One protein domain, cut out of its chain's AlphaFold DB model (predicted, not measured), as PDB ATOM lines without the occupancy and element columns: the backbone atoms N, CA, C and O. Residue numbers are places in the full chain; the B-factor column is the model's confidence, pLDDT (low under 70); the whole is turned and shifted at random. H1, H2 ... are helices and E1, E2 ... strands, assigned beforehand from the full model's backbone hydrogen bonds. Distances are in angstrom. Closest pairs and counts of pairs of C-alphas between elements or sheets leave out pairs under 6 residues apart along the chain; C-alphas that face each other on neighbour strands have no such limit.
ATOM      1  N   PHE A   6     211.271 184.605 341.094       84.69
ATOM      2  CA  PHE A   6     209.990 185.228 341.418       84.69
ATOM      3  C   PHE A   6     209.839 186.637 340.841       84.69
ATOM      4  O   PHE A   6     208.760 186.960 340.359       84.69
ATOM      5  N   LEU A   7     210.895 187.458 340.828       86.56
ATOM      6  CA  LEU A   7     210.844 188.821 340.289       86.56
ATOM      7  C   LEU A   7     210.562 188.858 338.781       86.56
ATOM      8  O   LEU A   7     209.653 189.586 338.400       86.56
ATOM      9  N   PRO A   8     211.224 188.051 337.928       88.50
ATOM     10  CA  PRO A   8     210.888 187.986 336.510       88.50
ATOM     11  C   PRO A   8     209.442 187.544 336.279       88.50
ATOM     12  O   PRO A   8     208.777 188.077 335.400       88.50
ATOM     13  N   LYS A   9     208.924 186.605 337.088       90.31
ATOM     14  CA  LYS A   9     207.530 186.162 336.948       90.31
ATOM     15  C   LYS A   9     206.532 187.224 337.420       90.31
ATOM     16  O   LYS A   9     205.475 187.364 336.819       90.31
ATOM     17  N   LEU A  10     206.867 187.978 338.466       88.25
ATOM     18  CA  LEU A  10     206.063 189.107 338.930       88.25
ATOM     19  C   LEU A  10     206.037 190.243 337.897       88.25
ATOM     20  O   LEU A  10     204.957 190.741 337.603       88.25
ATOM     21  N   SER A  11     207.200 190.596 337.333       90.94
ATOM     22  CA  SER A  11     207.344 191.565 336.234       90.94
ATOM     23  C   SER A  11     206.446 191.186 335.060       90.94
ATOM     24  O   SER A  11     205.572 191.955 334.672       90.94
ATOM     25  N   GLN A  12     206.565 189.941 334.584       90.56
ATOM     26  CA  GLN A  12     205.741 189.420 333.492       90.56
ATOM     27  C   GLN A  12     204.246 189.516 333.785       90.56
ATOM     28  O   GLN A  12     203.508 190.041 332.965       90.56
ATOM     29  N   ASN A  13     203.797 189.071 334.960       89.19
ATOM     30  CA  ASN A  13     202.376 189.123 335.302       89.19
ATOM     31  C   ASN A  13     201.844 190.570 335.376       89.19
ATOM     32  O   ASN A  13     200.696 190.814 335.023       89.19
ATOM     33  N   LEU A  14     202.648 191.526 335.855       87.88
ATOM     34  CA  LEU A  14     202.259 192.939 335.901       87.88
ATOM     35  C   LEU A  14     202.199 193.555 334.503       87.88
ATOM     36  O   LEU A  14     201.263 194.295 334.221       87.88
ATOM     37  N   LEU A  15     203.163 193.238 333.638       88.12
ATOM     38  CA  LEU A  15     203.160 193.680 332.245       88.12
ATOM     39  C   LEU A  15     201.987 193.078 331.470       88.12
ATOM     40  O   LEU A  15     201.328 193.811 330.755       88.12
ATOM     41  N   GLU A  16     201.667 191.798 331.676       87.88
ATOM     42  CA  GLU A  16     200.487 191.149 331.085       87.88
ATOM     43  C   GLU A  16     199.185 191.866 331.477       87.88
ATOM     44  O   GLU A  16     198.350 192.099 330.617       87.88
ATOM     45  N   ILE A  17     199.028 192.272 332.745       81.81
ATOM     46  CA  ILE A  17     197.854 193.044 333.199       81.81
ATOM     47  C   ILE A  17     197.841 194.442 332.584       81.81
ATOM     48  O   ILE A  17     196.787 194.960 332.233       81.81
ATOM     49  N   LEU A  18     199.007 195.088 332.508       81.81
ATOM     50  CA  LEU A  18     199.105 196.429 331.959       81.81
ATOM     51  C   LEU A  18     198.825 196.428 330.460       81.81
ATOM     52  O   LEU A  18     198.153 197.339 329.997       81.81
ATOM     53  N   ASP A  19     199.347 195.458 329.716       80.31
ATOM     54  CA  ASP A  19     199.256 195.337 328.257       80.31
ATOM     55  C   ASP A  19     198.011 194.606 327.762       80.31
ATOM     56  O   ASP A  19     197.857 194.458 326.552       80.31
ATOM     57  N   ASP A  20     197.116 194.192 328.657       73.56
ATOM     58  CA  ASP A  20     195.826 193.655 328.248       73.56
ATOM     59  C   ASP A  20     195.012 194.731 327.499       73.56
ATOM     60  O   ASP A  20     194.906 195.877 327.945       73.56
ATOM     61  N   ASP A  21     194.440 194.357 326.351       66.06
ATOM     62  CA  ASP A  21     193.593 195.213 325.503       66.06
ATOM     63  C   ASP A  21     192.170 195.358 326.084       66.06
ATOM     64  O   ASP A  21     191.262 195.910 325.450       66.06
ATOM     65  N   GLU A  22     191.938 194.847 327.297       66.56
ATOM     66  CA  GLU A  22     190.738 195.150 328.060       66.56
ATOM     67  C   GLU A  22     190.669 196.668 328.280       66.56
ATOM     68  O   GLU A  22     191.579 197.278 328.836       66.56
ATOM     69  N   TYR A  23     189.590 197.287 327.784       63.75
ATOM     70  CA  TYR A  23     189.310 198.727 327.811       63.75
ATOM     71  C   TYR A  23     189.200 199.268 329.247       63.75
ATOM     72  O   TYR A  23     188.125 199.672 329.689       63.75
ATOM     73  N   TYR A  24     190.287 199.265 330.004       73.75
ATOM     74  CA  TYR A  24     190.330 199.744 331.369       73.75
ATOM     75  C   TYR A  24     191.485 200.719 331.534       73.75
ATOM     76  O   TYR A  24     192.639 200.378 331.284       73.75
ATOM     77  N   ASP A  25     191.185 201.943 331.964       77.00
ATOM     78  CA  ASP A  25     192.207 202.823 332.524       77.00
ATOM     79  C   ASP A  25     192.820 202.113 333.745       77.00
ATOM     80  O   ASP A  25     192.083 201.643 334.614       77.00
ATOM     81  N   ILE A  26     194.148 202.047 333.852       82.69
ATOM     82  CA  ILE A  26     194.833 201.462 335.012       82.69
ATOM     83  C   ILE A  26     195.586 202.566 335.749       82.69
ATOM     84  O   ILE A  26     196.534 203.154 335.224       82.69
ATOM     85  N   ILE A  27     195.198 202.816 336.999       83.19
ATOM     86  CA  ILE A  27     195.953 203.667 337.925       83.19
ATOM     87  C   ILE A  27     196.645 202.773 338.950       83.19
ATOM     88  O   ILE A  27     195.986 202.019 339.667       83.19
ATOM     89  N   ILE A  28     197.968 202.889 339.051       85.75
ATOM     90  CA  ILE A  28     198.791 202.242 340.071       85.75
ATOM     91  C   ILE A  28     199.347 203.322 340.995       85.75
ATOM     92  O   ILE A  28     200.207 204.104 340.604       85.75
ATOM     93  N   GLU A  29     198.890 203.353 342.243       87.69
ATOM     94  CA  GLU A  29     199.467 204.228 343.268       87.69
ATOM     95  C   GLU A  29     200.679 203.558 343.925       87.69
ATOM     96  O   GLU A  29     200.532 202.530 344.597       87.69
ATOM     97  N   VAL A  30     201.864 204.152 343.756       85.94
ATOM     98  CA  VAL A  30     203.120 203.692 344.364       85.94
ATOM     99  C   VAL A  30     203.651 204.789 345.286       85.94
ATOM    100  O   VAL A  30     204.198 205.801 344.848       85.94
ATOM    101  N   GLY A  31     203.454 204.621 346.593       80.88
ATOM    102  CA  GLY A  31     203.717 205.692 347.555       80.88
ATOM    103  C   GLY A  31     202.883 206.942 347.244       80.88
ATOM    104  O   GLY A  31     201.657 206.884 347.266       80.88
ATOM    105  N   ASN A  32     203.553 208.061 346.951       78.25
ATOM    106  CA  ASN A  32     202.907 209.333 346.600       78.25
ATOM    107  C   ASN A  32     202.896 209.619 345.087       78.25
ATOM    108  O   ASN A  32     202.420 210.681 344.690       78.25
ATOM    109  N   ASP A  33     203.442 208.718 344.264       79.38
ATOM    110  CA  ASP A  33     203.584 208.917 342.821       79.38
ATOM    111  C   ASP A  33     202.721 207.897 342.054       79.38
ATOM    112  O   ASP A  33     203.026 206.698 342.052       79.38
ATOM    113  N   PRO A  34     201.585 208.319 341.467       80.69
ATOM    114  CA  PRO A  34     200.719 207.425 340.716       80.69
ATOM    115  C   PRO A  34     201.229 207.214 339.284       80.69
ATOM    116  O   PRO A  34     201.385 208.157 338.510       80.69
ATOM    117  N   TYR A  35     201.384 205.954 338.886       81.31
ATOM    118  CA  TYR A  35     201.508 205.554 337.487       81.31
ATOM    119  C   TYR A  35     200.114 205.413 336.866       81.31
ATOM    120  O   TYR A  35     199.228 204.796 337.455       81.31
ATOM    121  N   VAL A  36     199.907 205.973 335.672       78.25
ATOM    122  CA  VAL A  36     198.608 205.947 334.985       78.25
ATOM    123  C   VAL A  36     198.788 205.461 333.552       78.25
ATOM    124  O   VAL A  36     199.429 206.138 332.747       78.25
ATOM    125  N   LYS A  37     198.178 204.321 333.221       77.00
ATOM    126  CA  LYS A  37     197.959 203.872 331.844       77.00
ATOM    127  C   LYS A  37     196.527 204.226 331.458       77.00
ATOM    128  O   LYS A  37     195.596 203.843 332.163       77.00
ATOM    129  N   LYS A  38     196.368 205.003 330.382       70.12
ATOM    130  CA  LYS A  38     195.056 205.460 329.918       70.12
ATOM    131  C   LYS A  38     194.555 204.627 328.742       70.12
ATOM    132  O   LYS A  38     195.281 204.513 327.759       70.12
ATOM    133  N   ASN A  39     193.331 204.128 328.840       73.31
ATOM    134  CA  ASN A  39     192.568 203.404 327.832       73.31
ATOM    135  C   ASN A  39     191.119 203.943 327.833       73.31
ATOM    136  O   ASN A  39     190.613 204.360 328.865       73.31
ATOM    137  N   ASP A  40     190.406 203.902 326.707       69.94
ATOM    138  CA  ASP A  40     189.069 204.522 326.566       69.94
ATOM    139  C   ASP A  40     187.910 203.775 327.287       69.94
ATOM    140  O   ASP A  40     186.777 203.757 326.802       69.94
ATOM    141  N   GLY A  41     188.144 203.143 328.443       67.75
ATOM    142  CA  GLY A  41     187.088 202.437 329.177       67.75
ATOM    143  C   GLY A  41     187.165 202.525 330.705       67.75
ATOM    144  O   GLY A  41     187.510 203.564 331.255       67.75
ATOM    145  N   ILE A  42     186.683 201.506 331.423       67.50
ATOM    146  CA  ILE A  42     186.331 201.627 332.854       67.50
ATOM    147  C   ILE A  42     187.592 201.689 333.740       67.50
ATOM    148  O   ILE A  42     188.557 200.969 333.539       67.50
ATOM    149  N   LEU A  43     187.593 202.535 334.769       73.19
ATOM    150  CA  LEU A  43     188.768 202.721 335.620       73.19
ATOM    151  C   LEU A  43     188.992 201.554 336.601       73.19
ATOM    152  O   LEU A  43     188.176 201.321 337.494       73.19
ATOM    153  N   SER A  44     190.147 200.895 336.494       74.88
ATOM    154  CA  SER A  44     190.673 199.932 337.465       74.88
ATOM    155  C   SER A  44     191.780 200.566 338.313       74.88
ATOM    156  O   SER A  44     192.745 201.138 337.802       74.88
ATOM    157  N   HIS A  45     191.654 200.470 339.641       78.50
ATOM    158  CA  HIS A  45     192.572 201.109 340.593       78.50
ATOM    159  C   HIS A  45     193.322 200.076 341.434       78.50
ATOM    160  O   HIS A  45     192.715 199.310 342.182       78.50
ATOM    161  N   ILE A  46     194.653 200.088 341.346       82.50
ATOM    162  CA  ILE A  46     195.561 199.229 342.110       82.50
ATOM    163  C   ILE A  46     196.404 200.106 343.050       82.50
ATOM    164  O   ILE A  46     196.939 201.138 342.644       82.50
ATOM    165  N   LYS A  47     196.553 199.695 344.317       79.69
ATOM    166  CA  LYS A  47     197.388 200.396 345.309       79.69
ATOM    167  C   LYS A  47     198.507 199.501 345.819       79.69
ATOM    168  O   LYS A  47     198.249 198.396 346.291       79.69
ATOM    169  N   LEU A  48     199.737 200.009 345.791       83.56
ATOM    170  CA  LEU A  48     200.940 199.334 346.280       83.56
ATOM    171  C   LEU A  48     201.593 200.176 347.394       83.56
ATOM    172  O   LEU A  48     202.639 200.790 347.183       83.56
ATOM    173  N   PRO A  49     201.000 200.219 348.604       75.00
ATOM    174  CA  PRO A  49     201.369 201.186 349.645       75.00
ATOM    175  C   PRO A  49     202.774 200.987 350.233       75.00
ATOM    176  O   PRO A  49     203.343 201.921 350.785       75.00
ATOM    177  N   ASN A  50     203.336 199.781 350.121       85.56
ATOM    178  CA  ASN A  50     204.642 199.426 350.689       85.56
ATOM    179  C   ASN A  50     205.739 199.279 349.622       85.56
ATOM    180  O   ASN A  50     206.779 198.678 349.890       85.56
ATOM    181  N   ILE A  51     205.499 199.774 348.405       85.50
ATOM    182  CA  ILE A  51     206.474 199.753 347.313       85.50
ATOM    183  C   ILE A  51     206.909 201.189 347.039       85.50
ATOM    184  O   ILE A  51     206.078 202.082 346.899       85.50
ATOM    185  N   LEU A  52     208.223 201.407 346.994       88.75
ATOM    186  CA  LEU A  52     208.794 202.688 346.588       88.75
ATOM    187  C   LEU A  52     208.771 202.816 345.057       88.75
ATOM    188  O   LEU A  52     208.953 201.795 344.381       88.75
ATOM    189  N   PRO A  53     208.618 204.032 344.504       85.75
ATOM    190  CA  PRO A  53     208.631 204.260 343.058       85.75
ATOM    191  C   PRO A  53     209.830 203.611 342.355       85.75
ATOM    192  O   PRO A  53     209.666 202.951 341.333       85.75
ATOM    193  N   GLU A  54     211.027 203.689 342.937       88.81
ATOM    194  CA  GLU A  54     212.248 203.109 342.371       88.81
ATOM    195  C   GLU A  54     212.195 201.577 342.313       88.81
ATOM    196  O   GLU A  54     212.655 200.972 341.346       88.81
ATOM    197  N   ILE A  55     211.604 200.936 343.327       88.69
ATOM    198  CA  ILE A  55     211.423 199.479 343.360       88.69
ATOM    199  C   ILE A  55     210.398 199.062 342.306       88.69
ATOM    200  O   ILE A  55     210.600 198.062 341.623       88.69
ATOM    201  N   PHE A  56     209.330 199.839 342.135       88.81
ATOM    202  CA  PHE A  56     208.334 199.586 341.099       88.81
ATOM    203  C   PHE A  56     208.942 199.642 339.692       88.81
ATOM    204  O   PHE A  56     208.717 198.728 338.903       88.81
ATOM    205  N   GLN A  57     209.802 200.625 339.407       85.75
ATOM    206  CA  GLN A  57     210.524 200.691 338.129       85.75
ATOM    207  C   GLN A  57     211.444 199.482 337.904       85.75
ATOM    208  O   GLN A  57     211.585 199.013 336.779       85.75
ATOM    209  N   ILE A  58     212.058 198.948 338.965       88.31
ATOM    210  CA  ILE A  58     212.866 197.721 338.880       88.31
ATOM    211  C   ILE A  58     211.987 196.498 338.587       88.31
ATOM    212  O   ILE A  58     212.423 195.610 337.862       88.31
ATOM    213  N   ILE A  59     210.768 196.447 339.133       86.56
ATOM    214  CA  ILE A  59     209.811 195.359 338.891       86.56
ATOM    215  C   ILE A  59     209.272 195.400 337.458       86.56
ATOM    216  O   ILE A  59     209.040 194.339 336.902       86.56
ATOM    217  N   LEU A  60     209.084 196.577 336.856       85.00
ATOM    218  CA  LEU A  60     208.600 196.708 335.473       85.00
ATOM    219  C   LEU A  60     209.676 196.481 334.394       85.00
ATOM    220  O   LEU A  60     209.354 196.506 333.207       85.00
ATOM    221  N   ARG A  61     210.943 196.319 334.787       79.94
ATOM    222  CA  ARG A  61     212.073 196.140 333.867       79.94
ATOM    223  C   ARG A  61     212.239 194.693 333.396       79.94
ATOM    224  O   ARG A  61     211.846 193.762 334.138       79.94
TER     225      ARG A  61
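What this domain is: This is residues 6 to 61 of the 61 residues of an uncharacterized protein of Glomus cerebriforme (UniProt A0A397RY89). Picture an open, flat frame: helix H1 makes one long side, a small sheet of three strands makes the other, and the short helix H2 stands at one end between them, packing on H1 and on the sheet. The link of residues 19 to 25 makes the opposite end of the frame, and H1 itself comes near the sheet with its residues 17 to 18. The printed part has 56 residues, with two named helices and three named strands in the order H1, E1, E2, E3, H2, and its class is mixed, helices and strands. The sheet is mixed too, in the order E2, E1, E3, with E1 antiparallel to E2 and parallel to E3. The whole is compact, with a radius of gyration of the C-alphas of 11.3 A, and its C-alphas span 29 by 25 by 13 A along the three main axes.

How they stand to each other: Begin at the first printed residue with H1, residues 6 to 18, and go on to the sheet of E1, residues 26 to 30, E2, residues 33 to 37, and E3, residues 44 to 48. H1 is on this sheet but only grazes it, with its residues 17 to 18; look at the C-alphas of Leu 18 and Ile 26, the closest of H1 and E1, 7.3 A apart. E1 and E2 are a hairpin of antiparallel strands, at 162 degrees between their directions. Check there N 28 and O 35, 2.8 A apart, and N 35 and O 28, also 2.8 A apart, both within hydrogen-bond range. E2 and E3 are apart, though they follow each other along the chain; they are the edge strands, and E1 is the inner one. On its other side E1 has E3, parallel at 15 degrees, where you will find N 46 and O 27 at 2.9 A and N 29 and O 46 at 3.0 A, within hydrogen-bond range. Last comes H2, residues 53 to 59, which is on the sheet at a height over the sheet of 10.1 A. It lies over E1 and runs slantwise to the strands, at 42 degrees to E1 on the local plane. Its line rises 38 degrees out of that plane, only just short of standing up from the sheet. The closest C-alphas of H2 and E1 are those of Pro 53 and Val 30, 5.7 A apart. H2 and H1 touch, about perpendicular at 77 degrees; H1 does so with its residues 7 to 11 alone, and the closest C-alphas are those of Ser 11 and Ile 59, 5.2 A apart. In H1 and H2 every O i to N i+4 pair is within hydrogen-bond range.

Where its parts are: Find C-alpha 6 at (209.990, 185.228, 341.418); from there H1 runs 18.3 A to C-alpha 18. E1 begins at C-alpha 26, at (194.833, 201.462, 335.012), and reaches C-alpha 30 after 12.7 A. E2 covers 13.3 A from Asp 33 to Lys 37, and E3 covers 13.5 A from Ser 44 to Leu 48. H2 runs 9.9 A from Pro 53 to Ile 59, whose C-alpha is at (209.811, 195.359, 338.891).

The domain as a whole: The two C-alphas farthest apart are those of Phe 6 and Asp 40, at 32.1 A. The printed part has no cut and ends at Arg 61, the chain's last residue. No link is long: E1 to E2 and E3 to H2 are tight, H1 to E1 and E2 to E3 short. The mean pLDDT of the printed part is 81.3, and the model's confidence is under 70 at residues 21 to 23 and 40 to 42.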